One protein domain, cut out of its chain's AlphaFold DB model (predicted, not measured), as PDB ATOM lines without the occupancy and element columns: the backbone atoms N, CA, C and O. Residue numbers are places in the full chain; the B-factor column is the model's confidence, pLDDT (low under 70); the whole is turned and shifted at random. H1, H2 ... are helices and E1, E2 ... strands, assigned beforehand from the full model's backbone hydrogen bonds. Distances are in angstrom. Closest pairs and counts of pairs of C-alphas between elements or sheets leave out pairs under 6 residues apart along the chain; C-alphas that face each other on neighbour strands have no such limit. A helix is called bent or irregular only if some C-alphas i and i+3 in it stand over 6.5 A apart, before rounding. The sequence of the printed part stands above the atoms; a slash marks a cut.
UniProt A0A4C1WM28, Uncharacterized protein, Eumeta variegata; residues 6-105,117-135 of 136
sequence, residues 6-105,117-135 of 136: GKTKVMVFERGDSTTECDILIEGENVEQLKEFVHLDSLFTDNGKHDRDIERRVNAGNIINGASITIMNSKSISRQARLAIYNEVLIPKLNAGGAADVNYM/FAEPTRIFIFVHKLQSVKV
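AT A GLANCE: This is residues 6 to 105 and 117 to 135 of the 136 residues of an uncharacterized protein of Eumeta variegata (UniProt A0A4C1WM28). A long helical hairpin, H1 and H2 side by side, makes an arm that gives the domain most of its length, and at the arm's base is a loose head of small strand hairpins and loops. The strand hairpin E1 and E2 lies between the arm and the far part of the head, where the long unnamed stretch of residues 6 to 35 and the small hairpin E3 and E4 come together; at the arm's tip, residues 75 to 80 stick out. The printed part has 119 residues, with two named helices and four named strands in the order E1, E2, H1, H2, E3, E4, and two separate antiparallel sheets of two strands each, E1 - E2 and E3 - E4. The class is mixed, helices and strands, with 55 residues in named elements, under half of those printed. The whole is only just loose, close to extended, with a radius of gyration of the C-alphas of 20.2 A and spans of 66 by 28 by 23 A.

IN THESE COORDINATES: Strand E1 is residues 36 to 39, its first C-alpha at (148.738, 121.008, 171.866), and strand E2 is residues 42 to 45. Helix H1, residues 51 to 73, is 32.4 A long and ends with C-alpha 73 at (111.687, 126.306, 160.154). Helix H2, residues 79 to 96, is 25.0 A long, with a kink of 27 degrees near residue 86; it is only just irregular, C-alphas 88 and 91 being 6.6 A apart. Strand E3 is residues 124 to 126, and strand E4 is residues 132 to 134, ending with C-alpha 134 at (163.389, 131.139, 163.748).

HOW THE PARTS SIT: E1 and E2 form an antiparallel hairpin at 159 degrees, with N 44 and O 37 at 2.8 A and N 39 and O 42 at 2.9 A, both within hydrogen-bond range. E2 and H1 have 4 pairs of C-alphas within 8 A, the closest being those of Leu 43 and Asp 53, 5.2 A apart. E1 and H1 are apart. H1 and H2 touch in a helical hairpin, a shallow tilt of 7 degrees, opposite ways; their closest C-alphas, those of Met 72 and Arg 82, are 6.1 A apart. E3 and E4 form an antiparallel hairpin at 148 degrees; the C-alphas of 125 and 133, which face each other, are 5.6 A apart, but no backbone N and O across this pair are within hydrogen-bond range. E3 is apart from E1, E2 and H1. In H1 every O i to N i+4 pair is within hydrogen-bond range; in H2, 12 of 14 are.

THE WHOLE: The two C-alphas farthest apart, those of Gly 28 and Lys 75, are 66.6 A from each other. Residues 106 to 116 are not printed, and C-alphas 105 and 117 are 11.9 A apart across this cut, which falls in the link from H2 to E3. The links printed whole are tight. The mean pLDDT of the printed part is 71.2; it is under 70 at residues 14 to 20, 94 to 105 and 117 to 135 of this predicted model.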
ATOM      1  N   GLY A   6     160.328 130.901 182.486       72.38
ATOM      2  CA  GLY A   6     159.126 130.392 183.167       72.38
ATOM      3  C   GLY A   6     157.779 130.808 182.554       72.38
ATOM      4  O   GLY A   6     156.742 130.271 182.933       72.38
ATOM      5  N   LYS A   7     157.763 131.765 181.618       75.12
ATOM      6  CA  LYS A   7     156.570 132.151 180.837       75.12
ATOM      7  C   LYS A   7     156.634 131.699 179.382       75.12
ATOM      8  O   LYS A   7     155.660 131.875 178.648       75.12
ATOM      9  N   THR A   8     157.781 131.195 178.946       72.62
ATOM     10  CA  THR A   8     157.973 130.731 177.579       72.62
ATOM     11  C   THR A   8     157.593 129.266 177.519       72.62
ATOM     12  O   THR A   8     157.970 128.484 178.383       72.62
ATOM     13  N   LYS A   9     156.838 128.901 176.490       78.44
ATOM     14  CA  LYS A   9     156.605 127.512 176.118       78.44
ATOM     15  C   LYS A   9     156.941 127.369 174.644       78.44
ATOM     16  O   LYS A   9     156.867 128.351 173.904       78.44
ATOM     17  N   VAL A  10     157.344 126.184 174.217       75.75
ATOM     18  CA  VAL A  10     157.752 125.930 172.831       75.75
ATOM     19  C   VAL A  10     156.887 124.841 172.237       75.75
ATOM     20  O   VAL A  10     156.422 123.972 172.953       75.75
ATOM     21  N   MET A  11     156.663 124.875 170.930       78.06
ATOM     22  CA  MET A  11     155.982 123.801 170.228       78.06
ATOM     23  C   MET A  11     156.850 123.364 169.056       78.06
ATOM     24  O   MET A  11     157.256 124.186 168.236       78.06
ATOM     25  N   VAL A  12     157.176 122.079 168.997       75.12
ATOM     26  CA  VAL A  12     158.000 121.521 167.922       75.12
ATOM     27  C   VAL A  12     157.076 120.828 166.938       75.12
ATOM     28  O   VAL A  12     156.226 120.042 167.344       75.12
ATOM     29  N   PHE A  13     157.244 121.148 165.658       73.31
ATOM     30  CA  PHE A  13     156.538 120.486 164.570       73.31
ATOM     31  C   PHE A  13     157.513 119.573 163.850       73.31
ATOM     32  O   PHE A  13     158.512 120.041 163.296       73.31
ATOM     33  N   GLU A  14     157.216 118.281 163.838       69.25
ATOM     34  CA  GLU A  14     157.989 117.306 163.082       69.25
ATOM     35  C   GLU A  14     157.230 116.902 161.815       69.25
ATOM     36  O   GLU A  14     156.011 116.727 161.810       69.25
ATOM     37  N   ARG A  15     157.949 116.763 160.696       62.03
ATOM     38  CA  ARG A  15     157.376 116.175 159.484       62.03
ATOM     39  C   ARG A  15     157.400 114.653 159.639       62.03
ATOM     40  O   ARG A  15     158.371 114.021 159.233       62.03
ATOM     41  N   GLY A  16     156.331 114.071 160.170       61.41
ATOM     42  CA  GLY A  16     156.194 112.619 160.296       61.41
ATOM     43  C   GLY A  16     155.341 112.211 161.490       61.41
ATOM     44  O   GLY A  16     154.775 113.057 162.170       61.41
ATOM     45  N   ASP A  17     155.238 110.903 161.726       62.56
ATOM     46  CA  ASP A  17     154.566 110.353 162.913       62.56
ATOM     47  C   ASP A  17     155.533 110.178 164.105       62.56
ATOM     48  O   ASP A  17     155.143 109.666 165.156       62.56
ATOM     49  N   SER A  18     156.799 110.581 163.958       63.53
ATOM     50  CA  SER A  18     157.747 110.637 165.066       63.53
ATOM     51  C   SER A  18     157.376 111.772 166.017       63.53
ATOM     52  O   SER A  18     157.018 112.873 165.613       63.53
ATOM     53  N   THR A  19     157.424 111.462 167.310       62.81
ATOM     54  CA  THR A  19     157.311 112.436 168.393       62.81
ATOM     55  C   THR A  19     158.699 112.593 168.987       62.81
ATOM     56  O   THR A  19     159.066 111.894 169.929       62.81
ATOM     57  N   THR A  20     159.525 113.454 168.390       66.75
ATOM     58  CA  THR A  20     160.800 113.809 169.018       66.75
ATOM     59  C   THR A  20     160.577 114.808 170.148       66.75
ATOM     60  O   THR A  20     160.169 115.956 169.949       66.75
ATOM     61  N   GLU A  21     160.856 114.359 171.370       70.44
ATOM     62  CA  GLU A  21     161.097 115.264 172.489       70.44
ATOM     63  C   GLU A  21     162.437 115.962 172.232       70.44
ATOM     64  O   GLU A  21     163.468 115.313 172.049       70.44
ATOM     65  N   CYS A  22     162.395 117.289 172.120       74.31
ATOM     66  CA  CYS A  22     163.575 118.112 171.899       74.31
ATOM     67  C   CYS A  22     163.863 118.894 173.179       74.31
ATOM     68  O   CYS A  22     163.033 119.694 173.611       74.31
ATOM     69  N   ASP A  23     165.060 118.733 173.736       76.06
ATOM     70  CA  ASP A  23     165.503 119.558 174.859       76.06
ATOM     71  C   ASP A  23     165.861 120.961 174.352       76.06
ATOM     72  O   ASP A  23     166.929 121.200 173.782       76.06
ATOM     73  N   ILE A  24     164.928 121.902 174.516       77.12
ATOM     74  CA  ILE A  24     165.109 123.295 174.102       77.12
ATOM     75  C   ILE A  24     165.554 124.118 175.306       77.12
ATOM     76  O   ILE A  24     164.790 124.344 176.247       77.12
ATOM     77  N   LEU A  25     166.790 124.606 175.231       78.81
ATOM     78  CA  LEU A  25     167.404 125.441 176.256       78.81
ATOM     79  C   LEU A  25     167.296 126.925 175.881       78.81
ATOM     80  O   LEU A  25     167.783 127.346 174.831       78.81
ATOM     81  N   ILE A  26     166.716 127.736 176.766       74.81
ATOM     82  CA  ILE A  26     166.775 129.202 176.700       74.81
ATOM     83  C   ILE A  26     167.571 129.687 177.907       74.81
ATOM     84  O   ILE A  26     167.229 129.375 179.040       74.81
ATOM     85  N   GLU A  27     168.651 130.438 177.667       77.81
ATOM     86  CA  GLU A  27     169.550 130.931 178.729       77.81
ATOM     87  C   GLU A  27     170.107 129.803 179.639       77.81
ATOM     88  O   GLU A  27     170.476 130.042 180.783       77.81
ATOM     89  N   GLY A  28     170.211 128.572 179.117       77.88
ATOM     90  CA  GLY A  28     170.691 127.395 179.857       77.88
ATOM     91  C   GLY A  28     169.616 126.666 180.674       77.88
ATOM     92  O   GLY A  28     169.919 125.647 181.287       77.88
ATOM     93  N   GLU A  29     168.371 127.144 180.656       80.12
ATOM     94  CA  GLU A  29     167.227 126.511 181.312       80.12
ATOM     95  C   GLU A  29     166.342 125.780 180.289       80.12
ATOM     96  O   GLU A  29     166.083 126.293 179.197       80.12
ATOM     97  N   ASN A  30     165.859 124.586 180.649       82.00
ATOM     98  CA  ASN A  30     164.915 123.827 179.826       82.00
ATOM     99  C   ASN A  30     163.557 124.524 179.769       82.00
ATOM    100  O   ASN A  30     163.011 124.940 180.794       82.00
ATOM    101  N   VAL A  31     162.992 124.595 178.570       80.69
ATOM    102  CA  VAL A  31     161.678 125.186 178.331       80.69
ATOM    103  C   VAL A  31     160.649 124.099 178.075       80.69
ATOM    104  O   VAL A  31     160.915 123.119 177.387       80.69
ATOM    105  N   GLU A  32     159.447 124.290 178.608       83.44
ATOM    106  CA  GLU A  32     158.338 123.355 178.429       83.44
ATOM    107  C   GLU A  32     157.929 123.245 176.950       83.44
ATOM    108  O   GLU A  32     157.581 124.248 176.313       83.44
ATOM    109  N   GLN A  33     157.927 122.016 176.423       81.50
ATOM    110  CA  GLN A  33     157.421 121.689 175.091       81.50
ATOM    111  C   GLN A  33     155.923 121.341 175.152       81.50
ATOM    112  O   GLN A  33     155.495 120.453 175.888       81.50
ATOM    113  N   LEU A  34     155.112 122.035 174.356       80.44
ATOM    114  CA  LEU A  34     153.679 121.821 174.200       80.44
ATOM    115  C   LEU A  34     153.399 120.805 173.094       80.44
ATOM    116  O   LEU A  34     153.938 120.911 171.993       80.44
ATOM    117  N   LYS A  35     152.481 119.876 173.375       83.50
ATOM    118  CA  LYS A  35     151.914 118.946 172.380       83.50
ATOM    119  C   LYS A  35     150.694 119.522 171.671       83.50
ATOM    120  O   LYS A  35     150.432 119.215 170.511       83.50
ATOM    121  N   GLU A  36     149.952 120.376 172.369       84.38
ATOM    122  CA  GLU A  36     148.738 121.008 171.866       84.38
ATOM    123  C   GLU A  36     148.679 122.465 172.303       84.38
ATOM    124  O   GLU A  36     149.023 122.804 173.438       84.38
ATOM    125  N   PHE A  37     148.205 123.330 171.412       81.56
ATOM    126  CA  PHE A  37     148.019 124.742 171.709       81.56
ATOM    127  C   PHE A  37     146.814 125.288 170.950       81.56
ATOM    128  O   PHE A  37     146.633 124.988 169.775       81.56
ATOM    129  N   VAL A  38     145.977 126.089 171.609       81.69
ATOM    130  CA  VAL A  38     144.842 126.753 170.957       81.69
ATOM    131  C   VAL A  38     145.124 128.243 170.865       81.69
ATOM    132  O   VAL A  38     145.369 128.898 171.878       81.69
ATOM    133  N   HIS A  39     145.039 128.787 169.656       77.44
ATOM    134  CA  HIS A  39     145.181 130.211 169.399       77.44
ATOM    135  C   HIS A  39     144.113 130.678 168.420       77.44
ATOM    136  O   HIS A  39     144.007 130.127 167.333       77.44
ATOM    137  N   LEU A  40     143.341 131.703 168.807       76.56
ATOM    138  CA  LEU A  40     142.287 132.298 167.970       76.56
ATOM    139  C   LEU A  40     141.355 131.244 167.345       76.56
ATOM    140  O   LEU A  40     141.086 131.273 166.151       76.56
ATOM    141  N   ASP A  41     140.894 130.295 168.165       76.81
ATOM    142  CA  ASP A  41     140.063 129.155 167.758       76.81
ATOM    143  C   ASP A  41     140.728 128.131 166.819       76.81
ATOM    144  O   ASP A  41     140.082 127.144 166.476       76.81
ATOM    145  N   SER A  42     142.016 128.260 166.499       79.69
ATOM    146  CA  SER A  42     142.804 127.243 165.791       79.69
ATOM    147  C   SER A  42     143.553 126.346 166.776       79.69
ATOM    148  O   SER A  42     144.224 126.826 167.691       79.69
ATOM    149  N   LEU A  43     143.425 125.031 166.606       82.50
ATOM    150  CA  LEU A  43     144.155 124.015 167.360       82.50
ATOM    151  C   LEU A  43     145.425 123.620 166.608       82.50
ATOM    152  O   LEU A  43     145.376 123.151 165.476       82.50
ATOM    153  N   PHE A  44     146.551 123.765 167.287       81.12
ATOM    154  CA  PHE A  44     147.866 123.345 166.837       81.12
ATOM    155  C   PHE A  44     148.259 122.060 167.556       81.12
ATOM    156  O   PHE A  44     147.986 121.900 168.749       81.12
ATOM    157  N   THR A  45     148.909 121.161 166.821       81.31
ATOM    158  CA  THR A  45     149.374 119.849 167.284       81.31
ATOM    159  C   THR A  45     150.800 119.597 166.831       81.31
ATOM    160  O   THR A  45     151.186 120.006 165.739       81.31
ATOM    161  N   ASP A  46     151.590 118.946 167.675       78.38
ATOM    162  CA  ASP A  46     153.007 118.640 167.433       78.38
ATOM    163  C   ASP A  46     153.248 117.800 166.164       78.38
ATOM    164  O   ASP A  46     154.265 117.954 165.489       78.38
ATOM    165  N   ASN A  47     152.265 116.992 165.764       74.62
ATOM    166  CA  ASN A  47     152.278 116.233 164.509       74.62
ATOM    167  C   ASN A  47     152.118 117.087 163.231       74.62
ATOM    168  O   ASN A  47     152.122 116.543 162.126       74.62
ATOM    169  N   GLY A  48     151.890 118.401 163.356       70.94
ATOM    170  CA  GLY A  48     151.716 119.320 162.227       70.94
ATOM    171  C   GLY A  48     150.493 119.055 161.340       70.94
ATOM    172  O   GLY A  48     150.378 119.662 160.276       70.94
ATOM    173  N   LYS A  49     149.583 118.157 161.739       79.88
ATOM    174  CA  LYS A  49     148.362 117.824 160.993       79.88
ATOM    175  C   LYS A  49     147.210 118.727 161.429       79.88
ATOM    176  O   LYS A  49     146.971 118.923 162.614       79.88
ATOM    177  N   HIS A  50     146.436 119.209 160.461       79.62
ATOM    178  CA  HIS A  50     145.267 120.058 160.720       79.62
ATOM    179  C   HIS A  50     143.949 119.281 160.818       79.62
ATOM    180  O   HIS A  50     142.937 119.868 161.191       79.62
ATOM    181  N   ASP A  51     143.945 117.974 160.530       82.38
ATOM    182  CA  ASP A  51     142.728 117.148 160.453       82.38
ATOM    183  C   ASP A  51     141.848 117.288 161.698       82.38
ATOM    184  O   ASP A  51     140.635 117.451 161.597       82.38
ATOM    185  N   ARG A  52     142.472 117.316 162.877       84.50
ATOM    186  CA  ARG A  52     141.764 117.435 164.153       84.50
ATOM    187  C   ARG A  52     141.180 118.827 164.394       84.50
ATOM    188  O   ARG A  52     140.096 118.941 164.964       84.50
ATOM    189  N   ASP A  53     141.876 119.889 163.987       84.00
ATOM    190  CA  ASP A  53     141.314 121.244 164.057       84.00
ATOM    191  C   ASP A  53     140.132 121.391 163.097       84.00
ATOM    192  O   ASP A  53     139.076 121.894 163.485       84.00
ATOM    193  N   ILE A  54     140.290 120.873 161.875       84.12
ATOM    194  CA  ILE A  54     139.249 120.853 160.849       84.12
ATOM    195  C   ILE A  54     138.028 120.091 161.363       84.12
ATOM    196  O   ILE A  54     136.926 120.633 161.344       84.12
ATOM    197  N   GLU A  55     138.202 118.876 161.883       87.56
ATOM    198  CA  GLU A  55     137.114 118.068 162.440       87.56
ATOM    199  C   GLU A  55     136.394 118.801 163.579       87.56
ATOM    200  O   GLU A  55     135.163 118.903 163.581       87.56
ATOM    201  N   ARG A  56     137.147 119.394 164.514       87.31
ATOM    202  CA  ARG A  56     136.588 120.174 165.625       87.31
ATOM    203  C   ARG A  56     135.750 121.353 165.126       87.31
ATOM    204  O   ARG A  56     134.648 121.582 165.630       87.31
ATOM    205  N   ARG A  57     136.252 122.098 164.139       85.56
ATOM    206  CA  ARG A  57     135.573 123.273 163.570       85.56
ATOM    207  C   ARG A  57     134.350 122.888 162.749       85.56
ATOM    208  O   ARG A  57     133.312 123.534 162.881       85.56
ATOM    209  N   VAL A  58     134.436 121.811 161.972       85.69
ATOM    210  CA  VAL A  58     133.303 121.248 161.226       85.69
ATOM    211  C   VAL A  58     132.214 120.783 162.187       85.69
ATOM    212  O   VAL A  58     131.052 121.132 161.997       85.69
ATOM    213  N   ASN A  59     132.564 120.065 163.256       88.62
ATOM    214  CA  ASN A  59     131.590 119.615 164.247       88.62
ATOM    215  C   ASN A  59     130.892 120.800 164.940       88.62
ATOM    216  O   ASN A  59     129.665 120.830 165.036       88.62
ATOM    217  N   ALA A  60     131.652 121.824 165.344       85.75
ATOM    218  CA  ALA A  60     131.081 123.051 165.901       85.75
ATOM    219  C   ALA A  60     130.141 123.758 164.904       85.75
ATOM    220  O   ALA A  60     129.039 124.170 165.273       85.75
ATOM    221  N   GLY A  61     130.540 123.850 163.631       84.00
ATOM    222  CA  GLY A  61     129.715 124.395 162.553       84.00
ATOM    223  C   GLY A  61     128.426 123.599 162.332       84.00
ATOM    224  O   GLY A  61     127.355 124.189 162.198       84.00
ATOM    225  N   ASN A  62     128.498 122.268 162.378       87.38
ATOM    226  CA  ASN A  62     127.348 121.382 162.209       87.38
ATOM    227  C   ASN A  62     126.313 121.544 163.330       87.38
ATOM    228  O   ASN A  62     125.116 121.577 163.044       87.38
ATOM    229  N   ILE A  63     126.753 121.706 164.584       88.44
ATOM    230  CA  ILE A  63     125.859 121.973 165.725       88.44
ATOM    231  C   ILE A  63     125.079 123.275 165.497       88.44
ATOM    232  O   ILE A  63     123.853 123.305 165.626       88.44
ATOM    233  N   ILE A  64     125.781 124.343 165.107       85.31
ATOM    234  CA  ILE A  64     125.172 125.655 164.846       85.31
ATOM    235  C   ILE A  64     124.221 125.581 163.649       85.31
ATOM    236  O   ILE A  64     123.118 126.125 163.701       85.31
ATOM    237  N   ASN A  65     124.617 124.883 162.583       84.88
ATOM    238  CA  ASN A  65     123.796 124.706 161.390       84.88
ATOM    239  C   ASN A  65     122.495 123.950 161.706       84.88
ATOM    240  O   ASN A  65     121.416 124.401 161.329       84.88
ATOM    241  N   GLY A  66     122.575 122.853 162.467       89.75
ATOM    242  CA  GLY A  66     121.405 122.089 162.902       89.75
ATOM    243  C   GLY A  66     120.416 122.943 163.698       89.75
ATOM    244  O   GLY A  66     119.237 123.014 163.348       89.75
ATOM    245  N   ALA A  67     120.905 123.673 164.706       87.81
ATOM    246  CA  ALA A  67     120.076 124.589 165.493       87.81
ATOM    247  C   ALA A  67     119.455 125.702 164.630       87.81
ATOM    248  O   ALA A  67     118.278 126.041 164.787       87.81
ATOM    249  N   SER A  68     120.219 126.237 163.677       85.12
ATOM    250  CA  SER A  68     119.761 127.294 162.771       85.12
ATOM    251  C   SER A  68     118.628 126.816 161.868       85.12
ATOM    252  O   SER A  68     117.630 127.520 161.722       85.12
ATOM    253  N   ILE A  69     118.720 125.600 161.322       88.88
ATOM    254  CA  ILE A  69     117.648 124.989 160.523       88.88
ATOM    255  C   ILE A  69     116.369 124.844 161.360       88.88
ATOM    256  O   ILE A  69     115.283 125.198 160.893       88.88
ATOM    257  N   THR A  70     116.476 124.378 162.607       92.31
ATOM    258  CA  THR A  70     115.325 124.247 163.516       92.31
ATOM    259  C   THR A  70     114.650 125.594 163.781       92.31
ATOM    260  O   THR A  70     113.428 125.708 163.672       92.31
ATOM    261  N   ILE A  71     115.432 126.636 164.073       89.88
ATOM    262  CA  ILE A  71     114.930 127.994 164.322       89.88
ATOM    263  C   ILE A  71     114.253 128.558 163.069       89.88
ATOM    264  O   ILE A  71     113.117 129.039 163.141       89.88
ATOM    265  N   MET A  72     114.910 128.450 161.913       87.81
ATOM    266  CA  MET A  72     114.417 128.982 160.642       87.81
ATOM    267  C   MET A  72     113.115 128.324 160.185       87.81
ATOM    268  O   MET A  72     112.306 128.993 159.544       87.81
ATOM    269  N   ASN A  73     112.882 127.060 160.542       90.25
ATOM    270  CA  ASN A  73     111.687 126.306 160.154       90.25
ATOM    271  C   ASN A  73     110.566 126.317 161.202       90.25
ATOM    272  O   ASN A  73     109.444 125.896 160.913       90.25
ATOM    273  N   SER A  74     110.832 126.802 162.413       93.56
ATOM    274  CA  SER A  74     109.820 126.882 163.467       93.56
ATOM    275  C   SER A  74     108.636 127.770 163.048       93.56
ATOM    276  O   SER A  74     108.800 128.806 162.404       93.56
ATOM    277  N   LYS A  75     107.406 127.381 163.398       93.12
ATOM    278  CA  LYS A  75     106.200 128.178 163.087       93.12
ATOM    279  C   LYS A  75     105.922 129.264 164.128       93.12
ATOM    280  O   LYS A  75     105.271 130.252 163.810       93.12
ATOM    281  N   SER A  76     106.427 129.083 165.346       93.00
ATOM    282  CA  SER A  76     106.241 129.985 166.485       93.00
ATOM    283  C   SER A  76     107.176 131.198 166.474       93.00
ATOM    284  O   SER A  76     106.889 132.181 167.149       93.00
ATOM    285  N   ILE A  77     108.276 131.163 165.711       91.38
ATOM    286  CA  ILE A  77     109.220 132.284 165.619       91.38
ATOM    287  C   ILE A  77     108.805 133.217 164.479       91.38
ATOM    288  O   ILE A  77     108.625 132.788 163.335       91.38
ATOM    289  N   SER A  78     108.691 134.514 164.769       93.56
ATOM    290  CA  SER A  78     108.346 135.532 163.773       93.56
ATOM    291  C   SER A  78     109.440 135.690 162.708       93.56
ATOM    292  O   SER A  78     110.611 135.378 162.930       93.56
ATOM    293  N   ARG A  79     109.078 136.214 161.529       91.12
ATOM    294  CA  ARG A  79     110.055 136.505 160.462       91.12
ATOM    295  C   ARG A  79     111.134 137.494 160.919       91.12
ATOM    296  O   ARG A  79     112.294 137.314 160.572       91.12
ATOM    297  N   GLN A  80     110.762 138.493 161.725       92.69
ATOM    298  CA  GLN A  80     111.711 139.463 162.282       92.69
ATOM    299  C   GLN A  80     112.705 138.811 163.246       92.69
ATOM    300  O   GLN A  80     113.900 139.064 163.134       92.69
ATOM    301  N   ALA A  81     112.244 137.929 164.138       91.44
ATOM    302  CA  ALA A  81     113.129 137.229 165.066       91.44
ATOM    303  C   ALA A  81     114.115 136.299 164.335       91.44
ATOM    304  O   ALA A  81     115.290 136.256 164.684       91.44
ATOM    305  N   ARG A  82     113.677 135.616 163.267       92.12
ATOM    306  CA  ARG A  82     114.579 134.824 162.405       92.12
ATOM    307  C   ARG A  82     115.652 135.690 161.744       92.12
ATOM    308  O   ARG A  82     116.813 135.297 161.715       92.12
ATOM    309  N   LEU A  83     115.268 136.865 161.237       90.69
ATOM    310  CA  LEU A  83     116.195 137.797 160.593       90.69
ATOM    311  C   LEU A  83     117.235 138.345 161.585       90.69
ATOM    312  O   LEU A  83     118.412 138.429 161.249       90.69
ATOM    313  N   ALA A  84     116.810 138.670 162.809       90.94
ATOM    314  CA  ALA A  84     117.705 139.116 163.875       90.94
ATOM    315  C   ALA A  84     118.724 138.026 164.242       90.94
ATOM    316  O   ALA A  84     119.923 138.280 164.232       90.94
ATOM    317  N   ILE A  85     118.269 136.784 164.446       87.94
ATOM    318  CA  ILE A  85     119.152 135.642 164.742       87.94
ATOM    319  C   ILE A  85     120.150 135.397 163.597       87.94
ATOM    320  O   ILE A  85     121.329 135.145 163.843       87.94
ATOM    321  N   TYR A  86     119.704 135.501 162.344       85.50
ATOM    322  CA  TYR A  86     120.577 135.351 161.179       85.50
ATOM    323  C   TYR A  86     121.699 136.402 161.161       85.50
ATOM    324  O   TYR A  86     122.872 136.047 161.037       85.50
ATOM    325  N   ASN A  87     121.356 137.679 161.346       85.94
ATOM    326  CA  ASN A  87     122.316 138.780 161.270       85.94
ATOM    327  C   ASN A  87     123.245 138.866 162.488       85.94
ATOM    328  O   ASN A  87     124.423 139.174 162.327       85.94
ATOM    329  N   GLU A  88     122.731 138.607 163.691       84.38
ATOM    330  CA  GLU A  88     123.484 138.803 164.938       84.38
ATOM    331  C   GLU A  88     124.276 137.570 165.372       84.38
ATOM    332  O   GLU A  88     125.323 137.703 166.000       84.38
ATOM    333  N   VAL A  89     123.803 136.365 165.044       82.56
ATOM    334  CA  VAL A  89     124.410 135.120 165.536       82.56
ATOM    335  C   VAL A  89     125.047 134.335 164.399       82.56
ATOM    336  O   VAL A  89     126.200 133.916 164.510       82.56
ATOM    337  N   LEU A  90     124.330 134.148 163.289       80.06
ATOM    338  CA  LEU A  90     124.782 133.237 162.239       80.06
ATOM    339  C   LEU A  90     125.882 133.847 161.360       80.06
ATOM    340  O   LEU A  90     126.928 133.223 161.185       80.06
ATOM    341  N   ILE A  91     125.693 135.071 160.852       81.25
ATOM    342  CA  ILE A  91     126.686 135.751 159.999       81.25
ATOM    343  C   ILE A  91     128.045 135.907 160.707       81.25
ATOM    344  O   ILE A  91     129.057 135.498 160.130       81.25
ATOM    345  N   PRO A  92     128.127 136.433 161.948       78.25
ATOM    346  CA  PRO A  92     129.418 136.617 162.607       78.25
ATOM    347  C   PRO A  92     130.129 135.290 162.872       78.25
ATOM    348  O   PRO A  92     131.345 135.197 162.707       78.25
ATOM    349  N   LYS A  93     129.381 134.242 163.241       73.00
ATOM    350  CA  LYS A  93     129.958 132.941 163.587       73.00
ATOM    351  C   LYS A  93     130.454 132.169 162.364       73.00
ATOM    352  O   LYS A  93     131.470 131.485 162.466       73.00
ATOM    353  N   LEU A  94     129.792 132.321 161.215       68.75
ATOM    354  CA  LEU A  94     130.263 131.779 159.938       68.75
ATOM    355  C   LEU A  94     131.505 132.522 159.424       68.75
ATOM    356  O   LEU A  94     132.459 131.886 158.986       68.75
ATOM    357  N   ASN A  95     131.534 133.854 159.536       65.00
ATOM    358  CA  ASN A  95     132.651 134.667 159.043       65.00
ATOM    359  C   ASN A  95     133.919 134.538 159.905       65.00
ATOM    360  O   ASN A  95     135.032 134.557 159.376       65.00
ATOM    361  N   ALA A  96     133.777 134.350 161.223       58.19
ATOM    362  CA  ALA A  96     134.903 134.102 162.127       58.19
ATOM    363  C   ALA A  96     135.641 132.788 161.812       58.19
ATOM    364  O   ALA A  96     136.837 132.673 162.066       58.19
ATOM    365  N   GLY A  97     134.954 131.823 161.197       51.78
ATOM    366  CA  GLY A  97     135.540 130.556 160.774       51.78
ATOM    367  C   GLY A  97     136.456 130.643 159.550       51.78
ATOM    368  O   GLY A  97     137.045 129.626 159.225       51.78
ATOM    369  N   GLY A  98     136.582 131.788 158.863       49.09
ATOM    370  CA  GLY A  98     137.409 131.917 157.647       49.09
ATOM    371  C   GLY A  98     138.635 132.831 157.770       49.09
ATOM    372  O   GLY A  98     139.550 132.744 156.955       49.09
ATOM    373  N   ALA A  99     138.679 133.713 158.772       39.69
ATOM    374  CA  ALA A  99     139.695 134.769 158.842       39.69
ATOM    375  C   ALA A  99     141.037 134.328 159.462       39.69
ATOM    376  O   ALA A  99     142.048 135.000 159.256       39.69
ATOM    377  N   ALA A 100     141.066 133.211 160.195       44.00
ATOM    378  CA  ALA A 100     142.283 132.722 160.848       44.00
ATOM    379  C   ALA A 100     143.190 131.883 159.924       44.00
ATOM    380  O   ALA A 100     144.390 131.802 160.175       44.00
ATOM    381  N   ASP A 101     142.663 131.322 158.828       38.94
ATOM    382  CA  ASP A 101     143.396 130.304 158.057       38.94
ATOM    383  C   ASP A 101     144.236 130.850 156.896       38.94
ATOM    384  O   ASP A 101     145.130 130.158 156.416       38.94
ATOM    385  N   VAL A 102     143.980 132.071 156.415       39.62
ATOM    386  CA  VAL A 102     144.555 132.517 155.125       39.62
ATOM    387  C   VAL A 102     145.709 133.515 155.276       39.62
ATOM    388  O   VAL A 102     146.465 133.715 154.333       39.62
ATOM    389  N   ASN A 103     145.904 134.117 156.455       38.00
ATOM    390  CA  ASN A 103     146.850 135.236 156.608       38.00
ATOM    391  C   ASN A 103     148.072 134.977 157.501       38.00
ATOM    392  O   ASN A 103     148.902 135.873 157.634       38.00
ATOM    393  N   TYR A 104     148.237 133.781 158.072       41.53
ATOM    394  CA  TYR A 104     149.366 133.506 158.975       41.53
ATOM    395  C   TYR A 104     150.280 132.355 158.570       41.53
ATOM    396  O   TYR A 104     151.091 131.941 159.386       41.53
ATOM    397  N   MET A 105     150.245 131.893 157.319       40.41
ATOM    398  CA  MET A 105     151.345 131.122 156.729       40.41
ATOM    399  C   MET A 105     151.448 131.480 155.249       40.41
ATOM    400  O   MET A 105     150.497 131.289 154.500       40.41
ATOM    401  N   PHE A 117     156.887 121.548 151.654       34.31
ATOM    402  CA  PHE A 117     157.961 122.160 152.440       34.31
ATOM    403  C   PHE A 117     159.275 121.485 152.022       34.31
ATOM    404  O   PHE A 117     159.450 120.284 152.246       34.31
ATOM    405  N   ALA A 118     160.136 122.223 151.331       29.44
ATOM    406  CA  ALA A 118     161.502 121.811 151.062       29.44
ATOM    407  C   ALA A 118     162.368 122.132 152.293       29.44
ATOM    408  O   ALA A 118     162.338 123.253 152.800       29.44
ATOM    409  N   GLU A 119     163.116 121.111 152.709       30.45
ATOM    410  CA  GLU A 119     164.156 121.043 153.748       30.45
ATOM    411  C   GLU A 119     163.730 120.995 155.234       30.45
ATOM    412  O   GLU A 119     162.814 121.708 155.657       30.45
ATOM    413  N   PRO A 120     164.354 120.090 156.024       34.59
ATOM    414  CA  PRO A 120     163.905 119.713 157.359       34.59
ATOM    415  C   PRO A 120     164.404 120.722 158.398       34.59
ATOM    416  O   PRO A 120     165.390 121.419 158.174       34.59
ATOM    417  N   THR A 121     163.792 120.733 159.583       36.88
ATOM    418  CA  THR A 121     164.242 121.503 160.763       36.88
ATOM    419  C   THR A 121     163.831 122.982 160.761       36.88
ATOM    420  O   THR A 121     164.647 123.892 160.679       36.88
ATOM    421  N   ARG A 122     162.531 123.268 160.896       42.31
ATOM    422  CA  ARG A 122     162.079 124.590 161.369       42.31
ATOM    423  C   ARG A 122     161.310 124.414 162.672       42.31
ATOM    424  O   ARG A 122     160.123 124.111 162.655       42.31
ATOM    425  N   ILE A 123     162.013 124.589 163.788       45.28
ATOM    426  CA  ILE A 123     161.427 124.666 165.131       45.28
ATOM    427  C   ILE A 123     160.768 126.045 165.263       45.28
ATOM    428  O   ILE A 123     161.431 127.067 165.075       45.28
ATOM    429  N   PHE A 124     159.467 126.092 165.561       49.41
ATOM    430  CA  PHE A 124     158.736 127.345 165.761       49.41
ATOM    431  C   PHE A 124     158.520 127.602 167.255       49.41
ATOM    432  O   PHE A 124     157.696 126.968 167.904       49.41
ATOM    433  N   ILE A 125     159.233 128.579 167.813       49.47
ATOM    434  CA  ILE A 125     159.050 128.980 169.212       49.47
ATOM    435  C   ILE A 125     157.867 129.948 169.319       49.47
ATOM    436  O   ILE A 125     157.959 131.099 168.888       49.47
ATOM    437  N   PHE A 126     156.764 129.501 169.927       48.25
ATOM    438  CA  PHE A 126     155.641 130.359 170.312       48.25
ATOM    439  C   PHE A 126     155.889 130.971 171.695       48.25
ATOM    440  O   PHE A 126     155.356 130.529 172.708       48.25
ATOM    441  N   VAL A 127     156.686 132.041 171.753       43.59
ATOM    442  CA  VAL A 127     156.770 132.855 172.974       43.59
ATOM    443  C   VAL A 127     155.412 133.528 173.187       43.59
ATOM    444  O   VAL A 127     154.824 134.032 172.230       43.59
ATOM    445  N   HIS A 128     154.927 133.594 174.433       40.59
ATOM    446  CA  HIS A 128     153.641 134.189 174.855       40.59
ATOM    447  C   HIS A 128     153.513 135.720 174.592       40.59
ATOM    448  O   HIS A 128     152.792 136.454 175.271       40.59
ATOM    449  N   LYS A 129     154.221 136.233 173.585       36.41
ATOM    450  CA  LYS A 129     154.056 137.537 172.960       36.41
ATOM    451  C   LYS A 129     154.516 137.436 171.501       36.41
ATOM    452  O   LYS A 129     155.665 137.734 171.216       36.41
ATOM    453  N   LEU A 130     153.618 136.959 170.627       37.84
ATOM    454  CA  LEU A 130     153.619 137.099 169.157       37.84
ATOM    455  C   LEU A 130     154.972 137.476 168.524       37.84
ATOM    456  O   LEU A 130     155.080 138.542 167.932       37.84
ATOM    457  N   GLN A 131     155.994 136.628 168.631       32.00
ATOM    458  CA  GLN A 131     157.146 136.658 167.731       32.00
ATOM    459  C   GLN A 131     157.631 135.228 167.533       32.00
ATOM    460  O   GLN A 131     158.196 134.619 168.437       32.00
ATOM    461  N   SER A 132     157.368 134.690 166.342       38.34
ATOM    462  CA  SER A 132     157.967 133.445 165.877       38.34
ATOM    463  C   SER A 132     159.467 133.678 165.727       38.34
ATOM    464  O   SER A 132     159.905 134.368 164.807       38.34
ATOM    465  N   VAL A 133     160.261 133.142 166.650       36.78
ATOM    466  CA  VAL A 133     161.721 133.166 166.526       36.78
ATOM    467  C   VAL A 133     162.132 131.946 165.710       36.78
ATOM    468  O   VAL A 133     161.844 130.814 166.090       36.78
ATOM    469  N   LYS A 134     162.774 132.187 164.564       35.34
ATOM    470  CA  LYS A 134     163.389 131.139 163.748       35.34
ATOM    471  C   LYS A 134     164.719 130.769 164.401       35.34
ATOM    472  O   LYS A 134     165.621 131.602 164.433       35.34
ATOM    473  N   VAL A 135     164.822 129.558 164.937       34.03
ATOM    474  CA  VAL A 135     166.104 129.017 165.406       34.03
ATOM    475  C   VAL A 135     166.824 128.417 164.197       34.03
ATOM    476  O   VAL A 135     166.189 127.732 163.392       34.03
TER     477      VAL A 135